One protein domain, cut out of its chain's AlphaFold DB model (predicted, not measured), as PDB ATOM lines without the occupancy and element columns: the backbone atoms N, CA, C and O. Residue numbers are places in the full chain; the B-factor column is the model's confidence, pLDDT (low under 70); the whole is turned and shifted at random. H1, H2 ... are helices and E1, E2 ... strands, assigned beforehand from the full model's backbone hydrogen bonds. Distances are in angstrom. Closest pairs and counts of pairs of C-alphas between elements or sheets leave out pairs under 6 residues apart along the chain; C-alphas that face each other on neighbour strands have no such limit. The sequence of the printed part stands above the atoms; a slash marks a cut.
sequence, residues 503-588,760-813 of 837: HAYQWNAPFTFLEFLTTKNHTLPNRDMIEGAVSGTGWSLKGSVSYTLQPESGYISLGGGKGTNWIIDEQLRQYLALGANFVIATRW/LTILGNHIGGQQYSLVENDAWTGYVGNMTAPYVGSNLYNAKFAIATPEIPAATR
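What this domain is: This is residues 503 to 588 and 760 to 813 of the 837 residues of an uncharacterized protein of Hahella chejuensis (strain KCTC 2396) (UniProt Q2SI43). A twisted sheet of E2, E5, E1 and E6 is joined at its edge to a smaller sheet of E7, E8 and E9, E6 running on into E7, and H2 packs over E2 of the first and grazes the second near E9. The hairpin E3 and E4 forms one end of the elongated outline, and the last residues, after E9, reach the other. The printed part has 140 residues, mixed helices and strands, in the order E1 H1 H2 E2 E3 E4 H3 E5 E6 E7 E8 E9; the sheets E2 E5 E1 E6 and E7 E8 E9 are mixed, E3 E4 antiparallel. It is only just compact, close to loose, with a radius of gyration of the C-alphas of 17.1 A and spans of 60 by 36 by 25 A.

Where its parts are: Find C-alpha 503 at (-35.140, -3.449, 17.865); E1 runs from there to residue 508, 17.1 A. H1 is residues 513 to 518, and H2 is 527 to 535, 12.0 A. E2, residues 540 to 548, 21.4 A, bends by 71 degrees at residue 543. Look next for E3, 554 to 559, 15.2 A, E4, 562 to 566, 13.1 A, and H3, 570 to 575. E5, 579 to 588, 30.5 A, ends at C-alpha 588 (-45.590, -12.815, 12.477). Then come E6, 760 to 762, E7, 764 to 768, 13.2 A, E8, 782 to 786, 13.4 A, and E9, 800 to 802, ending at (-38.404, 9.918, 12.004).

How they stand to each other: Start at E5: it is antiparallel to E1, with N 505 and O 582 at 2.8 A, and to E2, with N 546 and O 581 at 2.8 A. E6 is parallel to E1, N 761 and O 504 at 2.9 A. E1, H1 H2 and E2 make a split strand-helix-strand unit, two strands running the same way with E5 between, its crossover right-handed. H2 is on this sheet at a height of 9.3 A, along E2 at 24 degrees on the local plane; its closest C-alphas to E2 are Val 534 and Leu 541, 7.1 A. It only grazes the sheet E7 E8 E9; the C-alphas of Ala 533 and Ala 802 are closest, 5.8 A. There E7 and E8 are parallel, N 766 and O 783 at 2.8 A, and E8 and E9 are an antiparallel hairpin, N 782 and O 802 at 2.8 A. In the hairpin E3 and E4, N 558 and O 562 are 2.8 A apart; the closest C-alphas of H1 and E3, Leu 514 and Leu 558, are 6.9 A apart. H3 is close to H2 but not clearly touching, C-alphas 575 and 527 being closest at 5.7 A. In H1, H2 and H3 every O i to N i+4 pair is within hydrogen-bond range.

The domain as a whole: The C-alphas farthest apart, Gly 561 and Ala 811, are 61.1 A apart. Residues 589 to 759 are not printed; C-alphas 588 and 760 are 21.0 A apart across this cut. The links E7 to E8 and E8 to E9 are long. The mean pLDDT of the printed part is 90.5, and no printed residue is under 70.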
ATOM      1  N   HIS A 503     -36.216  -4.394  18.170       94.62
ATOM      2  CA  HIS A 503     -35.140  -3.449  17.865       94.62
ATOM      3  C   HIS A 503     -35.179  -2.249  18.808       94.62
ATOM      4  O   HIS A 503     -36.234  -1.657  19.047       94.62
ATOM      5  N   ALA A 504     -34.021  -1.892  19.353       95.56
ATOM      6  CA  ALA A 504     -33.857  -0.780  20.273       95.56
ATOM      7  C   ALA A 504     -33.452   0.498  19.531       95.56
ATOM      8  O   ALA A 504     -32.654   0.482  18.591       95.56
ATOM      9  N   TYR A 505     -33.957   1.629  20.006       96.69
ATOM     10  CA  TYR A 505     -33.609   2.952  19.515       96.69
ATOM     11  C   TYR A 505     -33.169   3.837  20.667       96.69
ATOM     12  O   TYR A 505     -33.764   3.834  21.746       96.69
ATOM     13  N   GLN A 506     -32.141   4.628  20.394       97.00
ATOM     14  CA  GLN A 506     -31.656   5.659  21.290       97.00
ATOM     15  C   GLN A 506     -31.531   6.970  20.528       97.00
ATOM     16  O   GLN A 506     -30.909   7.032  19.473       97.00
ATOM     17  N   TRP A 507     -32.066   8.040  21.093       97.12
ATOM     18  CA  TRP A 507     -31.855   9.399  20.622       97.12
ATOM     19  C   TRP A 507     -31.363  10.270  21.771       97.12
ATOM     20  O   TRP A 507     -31.877  10.185  22.885       97.12
ATOM     21  N   ASN A 508     -30.390  11.129  21.488       95.56
ATOM     22  CA  ASN A 508     -29.919  12.162  22.403       95.56
ATOM     23  C   ASN A 508     -29.881  13.490  21.650       95.56
ATOM     24  O   ASN A 508     -29.524  13.513  20.469       95.56
ATOM     25  N   ALA A 509     -30.202  14.586  22.335       92.06
ATOM     26  CA  ALA A 509     -30.078  15.924  21.775       92.06
ATOM     27  C   ALA A 509     -28.644  16.180  21.254       92.06
ATOM     28  O   ALA A 509     -27.674  15.686  21.835       92.06
ATOM     29  N   PRO A 510     -28.479  16.967  20.172       89.06
ATOM     30  CA  PRO A 510     -27.190  17.147  19.496       89.06
ATOM     31  C   PRO A 510     -26.148  17.898  20.328       89.06
ATOM     32  O   PRO A 510     -24.963  17.862  20.007       89.06
ATOM     33  N   PHE A 511     -26.588  18.606  21.365       89.44
ATOM     34  CA  PHE A 511     -25.746  19.428  22.219       89.44
ATOM     35  C   PHE A 511     -26.065  19.140  23.679       89.44
ATOM     36  O   PHE A 511     -27.198  18.795  24.026       89.44
ATOM     37  N   THR A 512     -25.078  19.329  24.550       88.00
ATOM     38  CA  THR A 512     -25.316  19.273  25.993       88.00
ATOM     39  C   THR A 512     -26.336  20.335  26.397       88.00
ATOM     40  O   THR A 512     -26.469  21.375  25.747       88.00
ATOM     41  N   PHE A 513     -27.033  20.126  27.516       87.69
ATOM     42  CA  PHE A 513     -27.997  21.114  28.008       87.69
ATOM     43  C   PHE A 513     -27.370  22.512  28.201       87.69
ATOM     44  O   PHE A 513     -28.004  23.532  27.939       87.69
ATOM     45  N   LEU A 514     -26.092  22.562  28.590       86.25
ATOM     46  CA  LEU A 514     -25.338  23.804  28.742       86.25
ATOM     47  C   LEU A 514     -25.152  24.550  27.408       86.25
ATOM     48  O   LEU A 514     -25.315  25.771  27.334       86.25
ATOM     49  N   GLU A 515     -24.810  23.827  26.346       86.69
ATOM     50  CA  GLU A 515     -24.644  24.390  25.004       86.69
ATOM     51  C   GLU A 515     -25.986  24.815  24.408       86.69
ATOM     52  O   GLU A 515     -26.081  25.914  23.857       86.69
ATOM     53  N   PHE A 516     -27.026  23.995  24.585       87.19
ATOM     54  CA  PHE A 516     -28.409  24.311  24.227       87.19
ATOM     55  C   PHE A 516     -28.861  25.647  24.830       87.19
ATOM     56  O   PHE A 516     -29.388  26.504  24.121       87.19
ATOM     57  N   LEU A 517     -28.580  25.859  26.118       85.12
ATOM     58  CA  LEU A 517     -28.982  27.055  26.855       85.12
ATOM     59  C   LEU A 517     -28.249  28.331  26.412       85.12
ATOM     60  O   LEU A 517     -28.794  29.427  26.530       85.12
ATOM     61  N   THR A 518     -27.007  28.215  25.937       82.75
ATOM     62  CA  THR A 518     -26.117  29.375  25.753       82.75
ATOM     63  C   THR A 518     -25.862  29.739  24.297       82.75
ATOM     64  O   THR A 518     -26.020  30.895  23.912       82.75
ATOM     65  N   THR A 519     -25.421  28.779  23.486       78.88
ATOM     66  CA  THR A 519     -24.817  29.053  22.169       78.88
ATOM     67  C   THR A 519     -25.459  28.267  21.033       78.88
ATOM     68  O   THR A 519     -25.264  28.614  19.867       78.88
ATOM     69  N   LYS A 520     -26.229  27.222  21.351       82.81
ATOM     70  CA  LYS A 520     -26.798  26.260  20.402       82.81
ATOM     71  C   LYS A 520     -28.291  26.021  20.646       82.81
ATOM     72  O   LYS A 520     -28.754  24.886  20.589       82.81
ATOM     73  N   ASN A 521     -29.039  27.088  20.921       86.69
ATOM     74  CA  ASN A 521     -30.485  27.015  21.137       86.69
ATOM     75  C   ASN A 521     -31.207  26.560  19.854       86.69
ATOM     76  O   ASN A 521     -31.108  27.210  18.808       86.69
ATOM     77  N   HIS A 522     -31.916  25.443  19.947       90.06
ATOM     78  CA  HIS A 522     -32.651  24.812  18.856       90.06
ATOM     79  C   HIS A 522     -34.004  24.302  19.357       90.06
ATOM     80  O   HIS A 522     -34.276  24.282  20.554       90.06
ATOM     81  N   THR A 523     -34.880  23.902  18.448       92.12
ATOM     82  CA  THR A 523     -36.131  23.239  18.811       92.12
ATOM     83  C   THR A 523     -35.845  21.849  19.383       92.12
ATOM     84  O   THR A 523     -34.869  21.218  18.994       92.12
ATOM     85  N   LEU A 524     -36.687  21.353  20.289       92.75
ATOM     86  CA  LEU A 524     -36.615  19.979  20.801       92.75
ATOM     87  C   LEU A 524     -37.854  19.193  20.354       92.75
ATOM     88  O   LEU A 524     -38.914  19.805  20.182       92.75
ATOM     89  N   PRO A 525     -37.758  17.865  20.163       95.44
ATOM     90  CA  PRO A 525     -38.941  17.047  19.951       95.44
ATOM     91  C   PRO A 525     -39.794  17.038  21.218       95.44
ATOM     92  O   PRO A 525     -39.278  16.983  22.340       95.44
ATOM     93  N   ASN A 526     -41.107  17.066  21.027       94.81
ATOM     94  CA  ASN A 526     -42.040  16.733  22.092       94.81
ATOM     95  C   ASN A 526     -42.349  15.223  22.094       94.81
ATOM     96  O   ASN A 526     -42.002  14.505  21.152       94.81
ATOM     97  N   ARG A 527     -42.982  14.733  23.163       94.56
ATOM     98  CA  ARG A 527     -43.343  13.312  23.287       94.56
ATOM     99  C   ARG A 527     -44.318  12.852  22.211       94.56
ATOM    100  O   ARG A 527     -44.079  11.796  21.641       94.56
ATOM    101  N   ASP A 528     -45.318  13.663  21.859       94.44
ATOM    102  CA  ASP A 528     -46.287  13.322  20.806       94.44
ATOM    103  C   ASP A 528     -45.600  13.070  19.456       94.44
ATOM    104  O   ASP A 528     -45.991  12.178  18.711       94.44
ATOM    105  N   MET A 529     -44.545  13.828  19.134       94.94
ATOM    106  CA  MET A 529     -43.742  13.628  17.926       94.94
ATOM    107  C   MET A 529     -43.004  12.288  17.962       94.94
ATOM    108  O   MET A 529     -42.914  11.621  16.936       94.94
ATOM    109  N   ILE A 530     -42.469  11.896  19.121       95.06
ATOM    110  CA  ILE A 530     -41.726  10.638  19.287       95.06
ATOM    111  C   ILE A 530     -42.692   9.446  19.282       95.06
ATOM    112  O   ILE A 530     -42.469   8.480  18.559       95.06
ATOM    113  N   GLU A 531     -43.789   9.521  20.029       93.62
ATOM    114  CA  GLU A 531     -44.824   8.483  20.097       93.62
ATOM    115  C   GLU A 531     -45.572   8.342  18.769       93.62
ATOM    116  O   GLU A 531     -45.792   7.227  18.295       93.62
ATOM    117  N   GLY A 532     -45.868   9.462  18.108       93.75
ATOM    118  CA  GLY A 532     -46.410   9.489  16.755       93.75
ATOM    119  C   GLY A 532     -45.473   8.804  15.761       93.75
ATOM    120  O   GLY A 532     -45.922   7.957  14.992       93.75
ATOM    121  N   ALA A 533     -44.166   9.077  15.831       93.94
ATOM    122  CA  ALA A 533     -43.176   8.403  14.994       93.94
ATOM    123  C   ALA A 533     -43.117   6.892  15.253       93.94
ATOM    124  O   ALA A 533     -43.041   6.127  14.296       93.94
ATOM    125  N   VAL A 534     -43.186   6.458  16.518       93.25
ATOM    126  CA  VAL A 534     -43.238   5.035  16.893       93.25
ATOM    127  C   VAL A 534     -44.490   4.373  16.315       93.25
ATOM    128  O   VAL A 534     -44.369   3.379  15.603       93.25
ATOM    129  N   SER A 535     -45.674   4.948  16.540       90.88
ATOM    130  CA  SER A 535     -46.939   4.413  16.010       90.88
ATOM    131  C   SER A 535     -46.981   4.374  14.477       90.88
ATOM    132  O   SER A 535     -47.565   3.464  13.894       90.88
ATOM    133  N   GLY A 536     -46.299   5.314  13.815       90.50
ATOM    134  CA  GLY A 536     -46.202   5.390  12.358       90.50
ATOM    135  C   GLY A 536     -45.340   4.299  11.721       90.50
ATOM    136  O   GLY A 536     -45.381   4.142  10.504       90.50
ATOM    137  N   THR A 537     -44.573   3.536  12.510       91.25
ATOM    138  CA  THR A 537     -43.739   2.433  11.998       91.25
ATOM    139  C   THR A 537     -44.525   1.162  11.668       91.25
ATOM    140  O   THR A 537     -44.014   0.297  10.962       91.25
ATOM    141  N   GLY A 538     -45.739   1.011  12.210       89.00
ATOM    142  CA  GLY A 538     -46.492  -0.246  12.168       89.00
ATOM    143  C   GLY A 538     -45.960  -1.339  13.107       89.00
ATOM    144  O   GLY A 538     -46.533  -2.422  13.151       89.00
ATOM    145  N   TRP A 539     -44.886  -1.079  13.863       92.44
ATOM    146  CA  TRP A 539     -44.373  -1.974  14.902       92.44
ATOM    147  C   TRP A 539     -44.928  -1.560  16.270       92.44
ATOM    148  O   TRP A 539     -45.199  -0.386  16.527       92.44
ATOM    149  N   SER A 540     -45.060  -2.525  17.174       92.25
ATOM    150  CA  SER A 540     -45.594  -2.307  18.517       92.25
ATOM    151  C   SER A 540     -44.507  -1.855  19.490       92.25
ATOM    152  O   SER A 540     -43.408  -2.409  19.519       92.25
ATOM    153  N   LEU A 541     -44.808  -0.865  20.331       92.38
ATOM    154  CA  LEU A 541     -43.914  -0.430  21.406       92.38
ATOM    155  C   LEU A 541     -43.844  -1.501  22.505       92.38
ATOM    156  O   LEU A 541     -44.859  -1.870  23.093       92.38
ATOM    157  N   LYS A 542     -42.637  -1.966  22.831       89.50
ATOM    158  CA  LYS A 542     -42.398  -2.852  23.976       89.50
ATOM    159  C   LYS A 542     -42.215  -2.004  25.235       89.50
ATOM    160  O   LYS A 542     -41.184  -1.358  25.420       89.50
ATOM    161  N   GLY A 543     -43.218  -2.021  26.113       87.50
ATOM    162  CA  GLY A 543     -43.220  -1.228  27.344       87.50
ATOM    163  C   GLY A 543     -43.542   0.244  27.078       87.50
ATOM    164  O   GLY A 543     -44.583   0.557  26.511       87.50
ATOM    165  N   SER A 544     -42.666   1.155  27.505       90.38
ATOM    166  CA  SER A 544     -42.853   2.606  27.365       90.38
ATOM    167  C   SER A 544     -41.572   3.298  26.907       90.38
ATOM    168  O   SER A 544     -40.472   2.826  27.198       90.38
ATOM    169  N   VAL A 545     -41.694   4.463  26.269       94.62
ATOM    170  CA  VAL A 545     -40.530   5.292  25.925       94.62
ATOM    171  C   VAL A 545     -39.909   5.889  27.194       94.62
ATOM    172  O   VAL A 545     -40.582   6.542  27.992       94.62
ATOM    173  N   SER A 546     -38.605   5.689  27.375       96.19
ATOM    174  CA  SER A 546     -37.826   6.271  28.467       96.19
ATOM    175  C   SER A 546     -37.223   7.604  28.035       96.19
ATOM    176  O   SER A 546     -36.286   7.628  27.238       96.19
ATOM    177  N   TYR A 547     -37.708   8.709  28.601       96.06
ATOM    178  CA  TYR A 547     -37.273  10.062  28.241       96.06
ATOM    179  C   TYR A 547     -36.226  10.639  29.201       96.06
ATOM    180  O   TYR A 547     -36.364  10.551  30.421       96.06
ATOM    181  N   THR A 548     -35.230  11.331  28.650       94.88
ATOM    182  CA  THR A 548     -34.346  12.228  29.406       94.88
ATOM    183  C   THR A 548     -34.983  13.614  29.448       94.88
ATOM    184  O   THR A 548     -35.152  14.257  28.409       94.88
ATOM    185  N   LEU A 549     -35.338  14.075  30.646       92.19
ATOM    186  CA  LEU A 549     -35.962  15.383  30.854       92.19
ATOM    187  C   LEU A 549     -34.931  16.514  30.858       92.19
ATOM    188  O   LEU A 549     -33.756  16.314  31.170       92.19
ATOM    189  N   GLN A 550     -35.404  17.729  30.591       90.19
ATOM    190  CA  GLN A 550     -34.640  18.941  30.888       90.19
ATOM    191  C   GLN A 550     -34.428  19.080  32.408       90.19
ATOM    192  O   GLN A 550     -35.264  18.605  33.187       90.19
ATOM    193  N   PRO A 551     -33.339  19.718  32.871       88.81
ATOM    194  CA  PRO A 551     -33.174  20.046  34.283       88.81
ATOM    195  C   PRO A 551     -34.351  20.862  34.824       88.81
ATOM    196  O   PRO A 551     -34.968  21.650  34.102       88.81
ATOM    197  N   GLU A 552     -34.658  20.659  36.102       89.19
ATOM    198  CA  GLU A 552     -35.664  21.446  36.817       89.19
ATOM    199  C   GLU A 552     -35.278  22.929  36.853       89.19
ATOM    200  O   GLU A 552     -34.100  23.288  36.743       89.19
ATOM    201  N   SER A 553     -36.279  23.799  37.011       89.88
ATOM    202  CA  SER A 553     -36.056  25.237  37.181       89.88
ATOM    203  C   SER A 553     -35.082  25.505  38.330       89.88
ATOM    204  O   SER A 553     -35.252  24.999  39.438       89.88
ATOM    205  N   GLY A 554     -34.065  26.326  38.086       88.56
ATOM    206  CA  GLY A 554     -33.015  26.578  39.064       88.56
ATOM    207  C   GLY A 554     -31.817  27.325  38.494       88.56
ATOM    208  O   GLY A 554     -31.788  27.733  37.331       88.56
ATOM    209  N   TYR A 555     -30.807  27.520  39.338       86.31
ATOM    210  CA  TYR A 555     -29.552  28.133  38.922       86.31
ATOM    211  C   TYR A 555     -28.652  27.095  38.248       86.31
ATOM    212  O   TYR A 555     -28.238  26.120  38.877       86.31
ATOM    213  N   ILE A 556     -28.312  27.325  36.981       85.06
ATOM    214  CA  ILE A 556     -27.423  26.456  36.208       85.06
ATOM    215  C   ILE A 556     -26.033  27.088  36.167       85.06
ATOM    216  O   ILE A 556     -25.849  28.192  35.649       85.06
ATOM    217  N   SER A 557     -25.045  26.376  36.711       83.56
ATOM    218  CA  SER A 557     -23.639  26.779  36.636       83.56
ATOM    219  C   SER A 557     -23.111  26.592  35.212       83.56
ATOM    220  O   SER A 557     -23.181  25.496  34.660       83.56
ATOM    221  N   LEU A 558     -22.553  27.653  34.631       78.19
ATOM    222  CA  LEU A 558     -21.906  27.649  33.312       78.19
ATOM    223  C   LEU A 558     -20.388  27.384  33.415       78.19
ATOM    224  O   LEU A 558     -19.674  27.467  32.417       78.19
ATOM    225  N   GLY A 559     -19.878  27.099  34.621       75.25
ATOM    226  CA  GLY A 559     -18.444  26.999  34.903       75.25
ATOM    227  C   GLY A 559     -17.760  28.366  35.066       75.25
ATOM    228  O   GLY A 559     -18.297  29.417  34.717       75.25
ATOM    229  N   GLY A 560     -16.566  28.376  35.672       75.62
ATOM    230  CA  GLY A 560     -15.773  29.603  35.861       75.62
ATOM    231  C   GLY A 560     -16.422  30.680  36.748       75.62
ATOM    232  O   GLY A 560     -16.137  31.862  36.570       75.62
ATOM    233  N   GLY A 561     -17.318  30.294  37.668       75.00
ATOM    234  CA  GLY A 561     -18.031  31.215  38.567       75.00
ATOM    235  C   GLY A 561     -19.203  31.970  37.925       75.00
ATOM    236  O   GLY A 561     -19.728  32.902  38.529       75.00
ATOM    237  N   LYS A 562     -19.611  31.591  36.709       77.25
ATOM    238  CA  LYS A 562     -20.759  32.162  35.995       77.25
ATOM    239  C   LYS A 562     -21.923  31.175  36.002       77.25
ATOM    240  O   LYS A 562     -21.714  29.967  35.985       77.25
ATOM    241  N   GLY A 563     -23.146  31.688  35.980       79.44
ATOM    242  CA  GLY A 563     -24.362  30.884  35.923       79.44
ATOM    243  C   GLY A 563     -25.552  31.713  35.464       79.44
ATOM    244  O   GLY A 563     -25.485  32.943  35.460       79.44
ATOM    245  N   THR A 564     -26.623  31.044  35.058       84.12
ATOM    246  CA  THR A 564     -27.871  31.684  34.630       84.12
ATOM    247  C   THR A 564     -29.066  31.002  35.288       84.12
ATOM    248  O   THR A 564     -28.999  29.819  35.626       84.12
ATOM    249  N   ASN A 565     -30.157  31.745  35.474       86.00
ATOM    250  CA  ASN A 565     -31.414  31.167  35.936       86.00
ATOM    251  C   ASN A 565     -32.102  30.482  34.756       86.00
ATOM    252  O   ASN A 565     -32.414  31.123  33.753       86.00
ATOM    253  N   TRP A 566     -32.330  29.184  34.894       86.69
ATOM    254  CA  TRP A 566     -33.155  28.399  33.997       86.69
ATOM    255  C   TRP A 566     -34.560  28.304  34.583       86.69
ATOM    256  O   TRP A 566     -34.724  27.940  35.748       86.69
ATOM    257  N   ILE A 567     -35.565  28.663  33.788       88.56
ATOM    258  CA  ILE A 567     -36.970  28.599  34.186       88.56
ATOM    259  C   ILE A 567     -37.713  27.834  33.101       88.56
ATOM    260  O   ILE A 567     -37.728  28.246  31.943       88.56
ATOM    261  N   ILE A 568     -38.341  26.740  33.502       89.25
ATOM    262  CA  ILE A 568     -39.233  25.935  32.683       89.25
ATOM    263  C   ILE A 568     -40.447  25.522  33.513       89.25
ATOM    264  O   ILE A 568     -40.330  25.174  34.690       89.25
ATOM    265  N   ASP A 569     -41.615  25.591  32.887       93.50
ATOM    266  CA  ASP A 569     -42.847  25.051  33.448       93.50
ATOM    267  C   ASP A 569     -42.810  23.511  33.456       93.50
ATOM    268  O   ASP A 569     -42.297  22.894  32.520       93.50
ATOM    269  N   GLU A 570     -43.346  22.877  34.500       90.44
ATOM    270  CA  GLU A 570     -43.257  21.419  34.662       90.44
ATOM    271  C   GLU A 570     -44.027  20.661  33.567       90.44
ATOM    272  O   GLU A 570     -43.562  19.618  33.109       90.44
ATOM    273  N   GLN A 571     -45.143  21.205  33.068       90.75
ATOM    274  CA  GLN A 571     -45.880  20.603  31.956       90.75
ATOM    275  C   GLN A 571     -45.034  20.634  30.677       90.75
ATOM    276  O   GLN A 571     -44.925  19.627  29.980       90.75
ATOM    277  N   LEU A 572     -44.364  21.758  30.397       90.25
ATOM    278  CA  LEU A 572     -43.466  21.882  29.243       90.25
ATOM    279  C   LEU A 572     -42.202  21.015  29.386       90.25
ATOM    280  O   LEU A 572     -41.739  20.431  28.404       90.25
ATOM    281  N   ARG A 573     -41.662  20.893  30.605       91.56
ATOM    282  CA  ARG A 573     -40.513  20.032  30.924       91.56
ATOM    283  C   ARG A 573     -40.831  18.557  30.708       91.56
ATOM    284  O   ARG A 573     -39.971  17.823  30.227       91.56
ATOM    285  N   GLN A 574     -42.040  18.121  31.056       90.06
ATOM    286  CA  GLN A 574     -42.492  16.762  30.776       90.06
ATOM    287  C   GLN A 574     -42.786  16.567  29.288       90.06
ATOM    288  O   GLN A 574     -42.552  15.476  28.779       90.06
ATOM    289  N   TYR A 575     -43.231  17.604  28.580       93.62
ATOM    290  CA  TYR A 575     -43.584  17.520  27.164       93.62
ATOM    291  C   TYR A 575     -42.380  17.417  26.216       93.62
ATOM    292  O   TYR A 575     -42.459  16.703  25.219       93.62
ATOM    293  N   LEU A 576     -41.273  18.106  26.506       92.50
ATOM    294  CA  LEU A 576     -40.074  18.143  25.656       92.50
ATOM    295  C   LEU A 576     -39.015  17.120  26.087       92.50
ATOM    296  O   LEU A 576     -38.733  16.970  27.275       92.50
ATOM    297  N   ALA A 577     -38.353  16.482  25.123       93.31
ATOM    298  CA  ALA A 577     -37.318  15.481  25.380       93.31
ATOM    299  C   ALA A 577     -35.901  15.997  25.061       93.31
ATOM    300  O   ALA A 577     -35.667  16.590  24.009       93.31
ATOM    301  N   LEU A 578     -34.934  15.720  25.947       92.88
ATOM    302  CA  LEU A 578     -33.486  15.830  25.669       92.88
ATOM    303  C   LEU A 578     -32.858  14.496  25.245       92.88
ATOM    304  O   LEU A 578     -31.712  14.453  24.803       92.88
ATOM    305  N   GLY A 579     -33.600  13.409  25.395       95.31
ATOM    306  CA  GLY A 579     -33.210  12.076  24.973       95.31
ATOM    307  C   GLY A 579     -34.393  11.125  25.076       95.31
ATOM    308  O   GLY A 579     -35.345  11.397  25.813       95.31
ATOM    309  N   ALA A 580     -34.342  10.031  24.332       96.81
ATOM    310  CA  ALA A 580     -35.358   8.989  24.336       96.81
ATOM    311  C   ALA A 580     -34.708   7.624  24.085       96.81
ATOM    312  O   ALA A 580     -33.886   7.493  23.180       96.81
ATOM    313  N   ASN A 581     -35.093   6.614  24.864       96.81
ATOM    314  CA  ASN A 581     -34.748   5.212  24.632       96.81
ATOM    315  C   ASN A 581     -36.035   4.391  24.587       96.81
ATOM    316  O   ASN A 581     -36.888   4.540  25.463       96.81
ATOM    317  N   PHE A 582     -36.185   3.533  23.588       95.62
ATOM    318  CA  PHE A 582     -37.366   2.684  23.444       95.62
ATOM    319  C   PHE A 582     -37.050   1.443  22.614       95.62
ATOM    320  O   PHE A 582     -36.091   1.427  21.843       95.62
ATOM    321  N   VAL A 583     -37.862   0.401  22.775       94.94
ATOM    322  CA  VAL A 583     -37.785  -0.829  21.983       94.94
ATOM    323  C   VAL A 583     -39.112  -0.996  21.266       94.94
ATOM    324  O   VAL A 583     -40.167  -0.901  21.891       94.94
ATOM    325  N   ILE A 584     -39.065  -1.246  19.966       94.75
ATOM    326  CA  ILE A 584     -40.240  -1.635  19.182       94.75
ATOM    327  C   ILE A 584     -40.066  -3.070  18.705       94.75
ATOM    328  O   ILE A 584     -38.940  -3.535  18.514       94.75
ATOM    329  N   ALA A 585     -41.175  -3.771  18.525       94.31
ATOM    330  CA  ALA A 585     -41.186  -5.148  18.077       94.31
ATOM    331  C   ALA A 585     -42.333  -5.426  17.113       94.31
ATOM    332  O   ALA A 585     -43.362  -4.752  17.120       94.31
ATOM    333  N   THR A 586     -42.164  -6.464  16.311       93.19
ATOM    334  CA  THR A 586     -43.215  -7.003  15.453       93.19
ATOM    335  C   THR A 586     -43.222  -8.522  15.530       93.19
ATOM    336  O   THR A 586     -42.197  -9.138  15.843       93.19
ATOM    337  N   ARG A 587     -44.397  -9.104  15.305       92.44
ATOM    338  CA  ARG A 587     -44.672 -10.536  15.389       92.44
ATOM    339  C   ARG A 587     -45.353 -10.997  14.111       92.44
ATOM    340  O   ARG A 587     -46.177 -10.272  13.564       92.44
ATOM    341  N   TRP A 588     -44.985 -12.178  13.642       91.25
ATOM    342  CA  TRP A 588     -45.590 -12.815  12.477       91.25
ATOM    343  C   TRP A 588     -45.435 -14.332  12.573       91.25
ATOM    344  O   TRP A 588     -44.600 -14.836  13.329       91.25
ATOM    345  N   LEU A 760     -29.398  -2.154  18.108       92.44
ATOM    346  CA  LEU A 760     -29.536  -0.776  18.592       92.44
ATOM    347  C   LEU A 760     -29.251   0.220  17.464       92.44
ATOM    348  O   LEU A 760     -28.157   0.223  16.902       92.44
ATOM    349  N   THR A 761     -30.201   1.115  17.193       95.44
ATOM    350  CA  THR A 761     -29.995   2.270  16.310       95.44
ATOM    351  C   THR A 761     -29.884   3.549  17.128       95.44
ATOM    352  O   THR A 761     -30.820   3.936  17.831       95.44
ATOM    353  N   ILE A 762     -28.752   4.244  16.993       95.62
ATOM    354  CA  ILE A 762     -28.594   5.606  17.510       95.62
ATOM    355  C   ILE A 762     -29.123   6.575  16.452       95.62
ATOM    356  O   ILE A 762     -28.584   6.672  15.351       95.62
ATOM    357  N   LEU A 763     -30.202   7.268  16.789       96.62
ATOM    358  CA  LEU A 763     -30.920   8.181  15.915       96.62
ATOM    359  C   LEU A 763     -30.172   9.509  15.751       96.62
ATOM    360  O   LEU A 763     -29.603  10.050  16.703       96.62
ATOM    361  N   GLY A 764     -30.197  10.038  14.527       94.81
ATOM    362  CA  GLY A 764     -29.482  11.248  14.141       94.81
ATOM    363  C   GLY A 764     -30.102  12.545  14.659       94.81
ATOM    364  O   GLY A 764     -31.185  12.585  15.248       94.81
ATOM    365  N   ASN A 765     -29.384  13.638  14.408       93.62
ATOM    366  CA  ASN A 765     -29.835  14.996  14.675       93.62
ATOM    367  C   ASN A 765     -29.593  15.869  13.449       93.62
ATOM    368  O   ASN A 765     -28.459  15.996  12.983       93.62
ATOM    369  N   HIS A 766     -30.647  16.519  12.969       94.06
ATOM    370  CA  HIS A 766     -30.619  17.342  11.769       94.06
ATOM    371  C   HIS A 766     -31.213  18.713  12.082       94.06
ATOM    372  O   HIS A 766     -32.427  18.887  12.145       94.06
ATOM    373  N   ILE A 767     -30.339  19.695  12.313       92.56
ATOM    374  CA  ILE A 767     -30.740  21.038  12.741       92.56
ATOM    375  C   ILE A 767     -30.559  22.033  11.591       92.56
ATOM    376  O   ILE A 767     -29.434  22.354  11.199       92.56
ATOM    377  N   GLY A 768     -31.675  22.518  11.054       91.44
ATOM    378  CA  GLY A 768     -31.743  23.596  10.073       91.44
ATOM    379  C   GLY A 768     -31.492  24.953  10.724       91.44
ATOM    380  O   GLY A 768     -31.398  25.078  11.949       91.44
ATOM    381  N   GLY A 769     -31.340  26.002   9.926       90.19
ATOM    382  CA  GLY A 769     -31.077  27.338  10.464       90.19
ATOM    383  C   GLY A 769     -29.600  27.632  10.753       90.19
ATOM    384  O   GLY A 769     -29.291  28.673  11.327       90.19
ATOM    385  N   GLN A 770     -28.680  26.726  10.407       87.56
ATOM    386  CA  GLN A 770     -27.231  26.923  10.539       87.56
ATOM    387  C   GLN A 770     -26.639  27.574   9.278       87.56
ATOM    388  O   GLN A 770     -27.167  27.396   8.186       87.56
ATOM    389  N   GLN A 771     -25.501  28.272   9.400       84.88
ATOM    390  CA  GLN A 771     -24.865  29.018   8.297       84.88
ATOM    391  C   GLN A 771     -24.616  28.183   7.020       84.88
ATOM    392  O   GLN A 771     -24.614  28.737   5.925       84.88
ATOM    393  N   TYR A 772     -24.447  26.863   7.155       87.12
ATOM    394  CA  TYR A 772     -24.234  25.919   6.049       87.12
ATOM    395  C   TYR A 772     -25.158  24.692   6.142       87.12
ATOM    396  O   TYR A 772     -24.748  23.575   5.837       87.12
ATOM    397  N   SER A 773     -26.395  24.881   6.613       88.31
ATOM    398  CA  SER A 773     -27.408  23.816   6.649       88.31
ATOM    399  C   SER A 773     -27.622  23.216   5.254       88.31
ATOM    400  O   SER A 773     -27.838  23.959   4.293       88.31
ATOM    401  N   LEU A 774     -27.599  21.888   5.152       91.19
ATOM    402  CA  LEU A 774     -27.875  21.158   3.911       91.19
ATOM    403  C   LEU A 774     -29.329  21.360   3.448       91.19
ATOM    404  O   LEU A 774     -30.130  21.982   4.139       91.19
ATOM    405  N   VAL A 775     -29.667  20.867   2.257       91.62
ATOM    406  CA  VAL A 775     -31.075  20.741   1.847       91.62
ATOM    407  C   VAL A 775     -31.705  19.606   2.656       91.62
ATOM    408  O   VAL A 775     -31.037  18.599   2.905       91.62
ATOM    409  N   GLU A 776     -32.956  19.780   3.093       91.94
ATOM    410  CA  GLU A 776     -33.691  18.743   3.829       91.94
ATOM    411  C   GLU A 776     -33.727  17.437   3.021       91.94
ATOM    412  O   GLU A 776     -33.950  17.452   1.810       91.94
ATOM    413  N   ASN A 777     -33.485  16.311   3.695       91.69
ATOM    414  CA  ASN A 777     -33.531  14.984   3.093       91.69
ATOM    415  C   ASN A 777     -34.574  14.131   3.816       91.69
ATOM    416  O   ASN A 777     -34.502  13.934   5.031       91.69
ATOM    417  N   ASP A 778     -35.519  13.589   3.056       88.19
ATOM    418  CA  ASP A 778     -36.599  12.769   3.598       88.19
ATOM    419  C   ASP A 778     -36.134  11.428   4.177       88.19
ATOM    420  O   ASP A 778     -36.835  10.863   5.010       88.19
ATOM    421  N   ALA A 779     -34.935  10.958   3.820       89.56
ATOM    422  CA  ALA A 779     -34.332   9.740   4.366       89.56
ATOM    423  C   ALA A 779     -33.664   9.931   5.745       89.56
ATOM    424  O   ALA A 779     -33.119   8.976   6.302       89.56
ATOM    425  N   TRP A 780     -33.638  11.150   6.294       93.50
ATOM    426  CA  TRP A 780     -33.071  11.396   7.621       93.50
ATOM    427  C   TRP A 780     -33.889  10.728   8.727       93.50
ATOM    428  O   TRP A 780     -35.113  10.824   8.761       93.50
ATOM    429  N   THR A 781     -33.188  10.093   9.667       94.06
ATOM    430  CA  THR A 781     -33.769   9.459  10.857       94.06
ATOM    431  C   THR A 781     -33.324  10.188  12.122       94.06
ATOM    432  O   THR A 781     -32.263  10.810  12.173       94.06
ATOM    433  N   GLY A 782     -34.141  10.105  13.165       95.00
ATOM    434  CA  GLY A 782     -33.998  10.863  14.398       95.00
ATOM    435  C   GLY A 782     -34.694  12.210  14.336       95.00
ATOM    436  O   GLY A 782     -35.729  12.358  13.681       95.00
ATOM    437  N   TYR A 783     -34.164  13.182  15.071       96.69
ATOM    438  CA  TYR A 783     -34.814  14.477  15.200       96.69
ATOM    439  C   TYR A 783     -34.381  15.440  14.095       96.69
ATOM    440  O   TYR A 783     -33.195  15.745  13.941       96.69
ATOM    441  N   VAL A 784     -35.365  15.962  13.371       95.56
ATOM    442  CA  VAL A 784     -35.220  17.064  12.424       95.56
ATOM    443  C   VAL A 784     -35.878  18.293  13.043       95.56
ATOM    444  O   VAL A 784     -37.049  18.262  13.422       95.56
ATOM    445  N   GLY A 785     -35.126  19.378  13.163       93.38
ATOM    446  CA  GLY A 785     -35.579  20.618  13.789       93.38
ATOM    447  C   GLY A 785     -34.793  21.819  13.285       93.38
ATOM    448  O   GLY A 785     -34.054  21.720  12.308       93.38
ATOM    449  N   ASN A 786     -34.927  22.964  13.950       94.06
ATOM    450  CA  ASN A 786     -34.248  24.199  13.553       94.06
ATOM    451  C   ASN A 786     -33.605  24.904  14.744       94.06
ATOM    452  O   ASN A 786     -34.040  24.759  15.884       94.06
ATOM    453  N   MET A 787     -32.596  25.726  14.471       91.12
ATOM    454  CA  MET A 787     -32.127  26.732  15.421       91.12
ATOM    455  C   MET A 787     -33.266  27.702  15.760       91.12
ATOM    456  O   MET A 787     -33.970  28.170  14.867       91.12
ATOM    457  N   THR A 788     -33.404  28.067  17.033       88.94
ATOM    458  CA  THR A 788     -34.440  29.015  17.490       88.94
ATOM    459  C   THR A 788     -34.215  30.419  16.908       88.94
ATOM    460  O   THR A 788     -35.164  31.169  16.691       88.94
ATOM    461  N   ALA A 789     -32.958  30.758  16.599       89.00
ATOM    462  CA  ALA A 789     -32.552  31.960  15.870       89.00
ATOM    463  C   ALA A 789     -31.722  31.558  14.631       89.00
ATOM    464  O   ALA A 789     -30.502  31.404  14.743       89.00
ATOM    465  N   PRO A 790     -32.357  31.322  13.470       87.44
ATOM    466  CA  PRO A 790     -31.666  30.835  12.280       87.44
ATOM    467  C   PRO A 790     -30.817  31.921  11.602       87.44
ATOM    468  O   PRO A 790     -31.126  33.113  11.671       87.44
ATOM    469  N   TYR A 791     -29.759  31.509  10.900       89.31
ATOM    470  CA  TYR A 791     -28.975  32.402  10.045       89.31
ATOM    471  C   TYR A 791     -29.812  32.879   8.846       89.31
ATOM    472  O   TYR A 791     -30.560  32.123   8.231       89.31
ATOM    473  N   VAL A 792     -29.680  34.152   8.474       87.62
ATOM    474  CA  VAL A 792     -30.412  34.701   7.323       87.62
ATOM    475  C   VAL A 792     -29.979  33.977   6.042       87.62
ATOM    476  O   VAL A 792     -28.797  33.962   5.711       87.62
ATOM    477  N   GLY A 793     -30.940  33.385   5.326       85.94
ATOM    478  CA  GLY A 793     -30.702  32.647   4.079       85.94
ATOM    479  C   GLY A 793     -30.315  31.172   4.245       85.94
ATOM    480  O   GLY A 793     -30.061  30.514   3.240       85.94
ATOM    481  N   SER A 794     -30.274  30.636   5.471       90.75
ATOM    482  CA  SER A 794     -30.083  29.196   5.699       90.75
ATOM    483  C   SER A 794     -31.342  28.384   5.378       90.75
ATOM    484  O   SER A 794     -32.456  28.902   5.477       90.75
ATOM    485  N   ASN A 795     -31.169  27.096   5.087       92.38
ATOM    486  CA  ASN A 795     -32.276  26.159   4.916       92.38
ATOM    487  C   ASN A 795     -32.935  25.872   6.272       92.38
ATOM    488  O   ASN A 795     -32.255  25.553   7.252       92.38
ATOM    489  N   LEU A 796     -34.261  25.985   6.318       92.94
ATOM    490  CA  LEU A 796     -35.084  25.558   7.446       92.94
ATOM    491  C   LEU A 796     -35.729  24.219   7.106       92.94
ATOM    492  O   LEU A 796     -36.101  23.996   5.956       92.94
ATOM    493  N   TYR A 797     -35.857  23.352   8.100       95.19
ATOM    494  CA  TYR A 797     -36.438  22.022   7.942       95.19
ATOM    495  C   TYR A 797     -37.832  21.953   8.551       95.19
ATOM    496  O   TYR A 797     -38.159  22.707   9.473       95.19
ATOM    497  N   ASN A 798     -38.642  21.009   8.091       93.00
ATOM    498  CA  ASN A 798     -39.895  20.690   8.762       93.00
ATOM    499  C   ASN A 798     -39.609  19.862  10.017       93.00
ATOM    500  O   ASN A 798     -38.933  18.837   9.959       93.00
ATOM    501  N   ALA A 799     -40.099  20.321  11.171       91.88
ATOM    502  CA  ALA A 799     -39.835  19.635  12.427       91.88
ATOM    503  C   ALA A 799     -40.518  18.260  12.434       91.88
ATOM    504  O   ALA A 799     -41.742  18.172  12.350       91.88
ATOM    505  N   LYS A 800     -39.730  17.191  12.545       93.81
ATOM    506  CA  LYS A 800     -40.215  15.808  12.591       93.81
ATOM    507  C   LYS A 800     -39.293  14.944  13.437       93.81
ATOM    508  O   LYS A 800     -38.113  15.241  13.606       93.81
ATOM    509  N   PHE A 801     -39.846  13.860  13.959       95.56
ATOM    510  CA  PHE A 801     -39.066  12.752  14.484       95.56
ATOM    511  C   PHE A 801     -39.325  11.563  13.564       95.56
ATOM    512  O   PHE A 801     -40.481  11.234  13.311       95.56
ATOM    513  N   ALA A 802     -38.276  10.982  12.995       94.25
ATOM    514  CA  ALA A 802     -38.404   9.918  12.004       94.25
ATOM    515  C   ALA A 802     -37.670   8.663  12.469       94.25
ATOM    516  O   ALA A 802     -36.536   8.728  12.943       94.25
ATOM    517  N   ILE A 803     -38.311   7.510  12.317       94.31
ATOM    518  CA  ILE A 803     -37.756   6.208  12.681       94.31
ATOM    519  C   ILE A 803     -37.812   5.332  11.434       94.31
ATOM    520  O   ILE A 803     -38.841   5.271  10.769       94.31
ATOM    521  N   ALA A 804     -36.706   4.660  11.126       90.94
ATOM    522  CA  ALA A 804     -36.672   3.614  10.111       90.94
ATOM    523  C   ALA A 804     -36.585   2.257  10.809       90.94
ATOM    524  O   ALA A 804     -35.667   2.030  11.606       90.94
ATOM    525  N   THR A 805     -37.540   1.374  10.532       91.06
ATOM    526  CA  THR A 805     -37.522  -0.015  11.003       91.06
ATOM    527  C   THR A 805     -36.558  -0.846  10.165       91.06
ATOM    528  O   THR A 805     -36.468  -0.624   8.955       91.06
ATOM    529  N   PRO A 806     -35.848  -1.814  10.765       87.38
ATOM    530  CA  PRO A 806     -35.083  -2.772   9.983       87.38
ATOM    531  C   PRO A 806     -36.023  -3.576   9.075       87.38
ATOM    532  O   PRO A 806     -37.130  -3.943   9.474       87.38
ATOM    533  N   GLU A 807     -35.573  -3.857   7.854       86.12
ATOM    534  CA  GLU A 807     -36.291  -4.745   6.941       86.12
ATOM    535  C   GLU A 807     -36.341  -6.165   7.522       86.12
ATOM    536  O   GLU A 807     -35.372  -6.646   8.123       86.12
ATOM    537  N   ILE A 808     -37.478  -6.844   7.356       86.88
ATOM    538  CA  ILE A 808     -37.607  -8.269   7.669       86.88
ATOM    539  C   ILE A 808     -37.291  -9.037   6.386       86.88
ATOM    540  O   ILE A 808     -38.062  -8.929   5.431       86.88
ATOM    541  N   PRO A 809     -36.175  -9.791   6.329       85.44
ATOM    542  CA  PRO A 809     -35.830 -10.561   5.146       85.44
ATOM    543  C   PRO A 809     -36.953 -11.519   4.757       85.44
ATOM    544  O   PRO A 809     -37.528 -12.191   5.618       85.44
ATOM    545  N   ALA A 810     -37.191 -11.646   3.451       84.88
ATOM    546  CA  ALA A 810     -38.152 -12.594   2.894       84.88
ATOM    547  C   ALA A 810     -37.924 -14.024   3.422       84.88
ATOM    548  O   ALA A 810     -38.869 -14.676   3.837       84.88
ATOM    549  N   ALA A 811     -36.665 -14.456   3.569       82.00
ATOM    550  CA  ALA A 811     -36.310 -15.773   4.115       82.00
ATOM    551  C   ALA A 811     -36.806 -16.042   5.556       82.00
ATOM    552  O   ALA A 811     -36.875 -17.190   5.980       82.00
ATOM    553  N   THR A 812     -37.132 -15.002   6.330       81.81
ATOM    554  CA  THR A 812     -37.684 -15.140   7.692       81.81
ATOM    555  C   THR A 812     -39.203 -14.981   7.752       81.81
ATOM    556  O   THR A 812     -39.780 -15.148   8.821       81.81
ATOM    557  N   ARG A 813     -39.850 -14.650   6.629       85.88
ATOM    558  CA  ARG A 813     -41.297 -14.412   6.515       85.88
ATOM    559  C   ARG A 813     -41.975 -15.437   5.609       85.88
ATOM    560  O   ARG A 813     -43.036 -15.942   5.946       85.88
TER     561      ARG A 813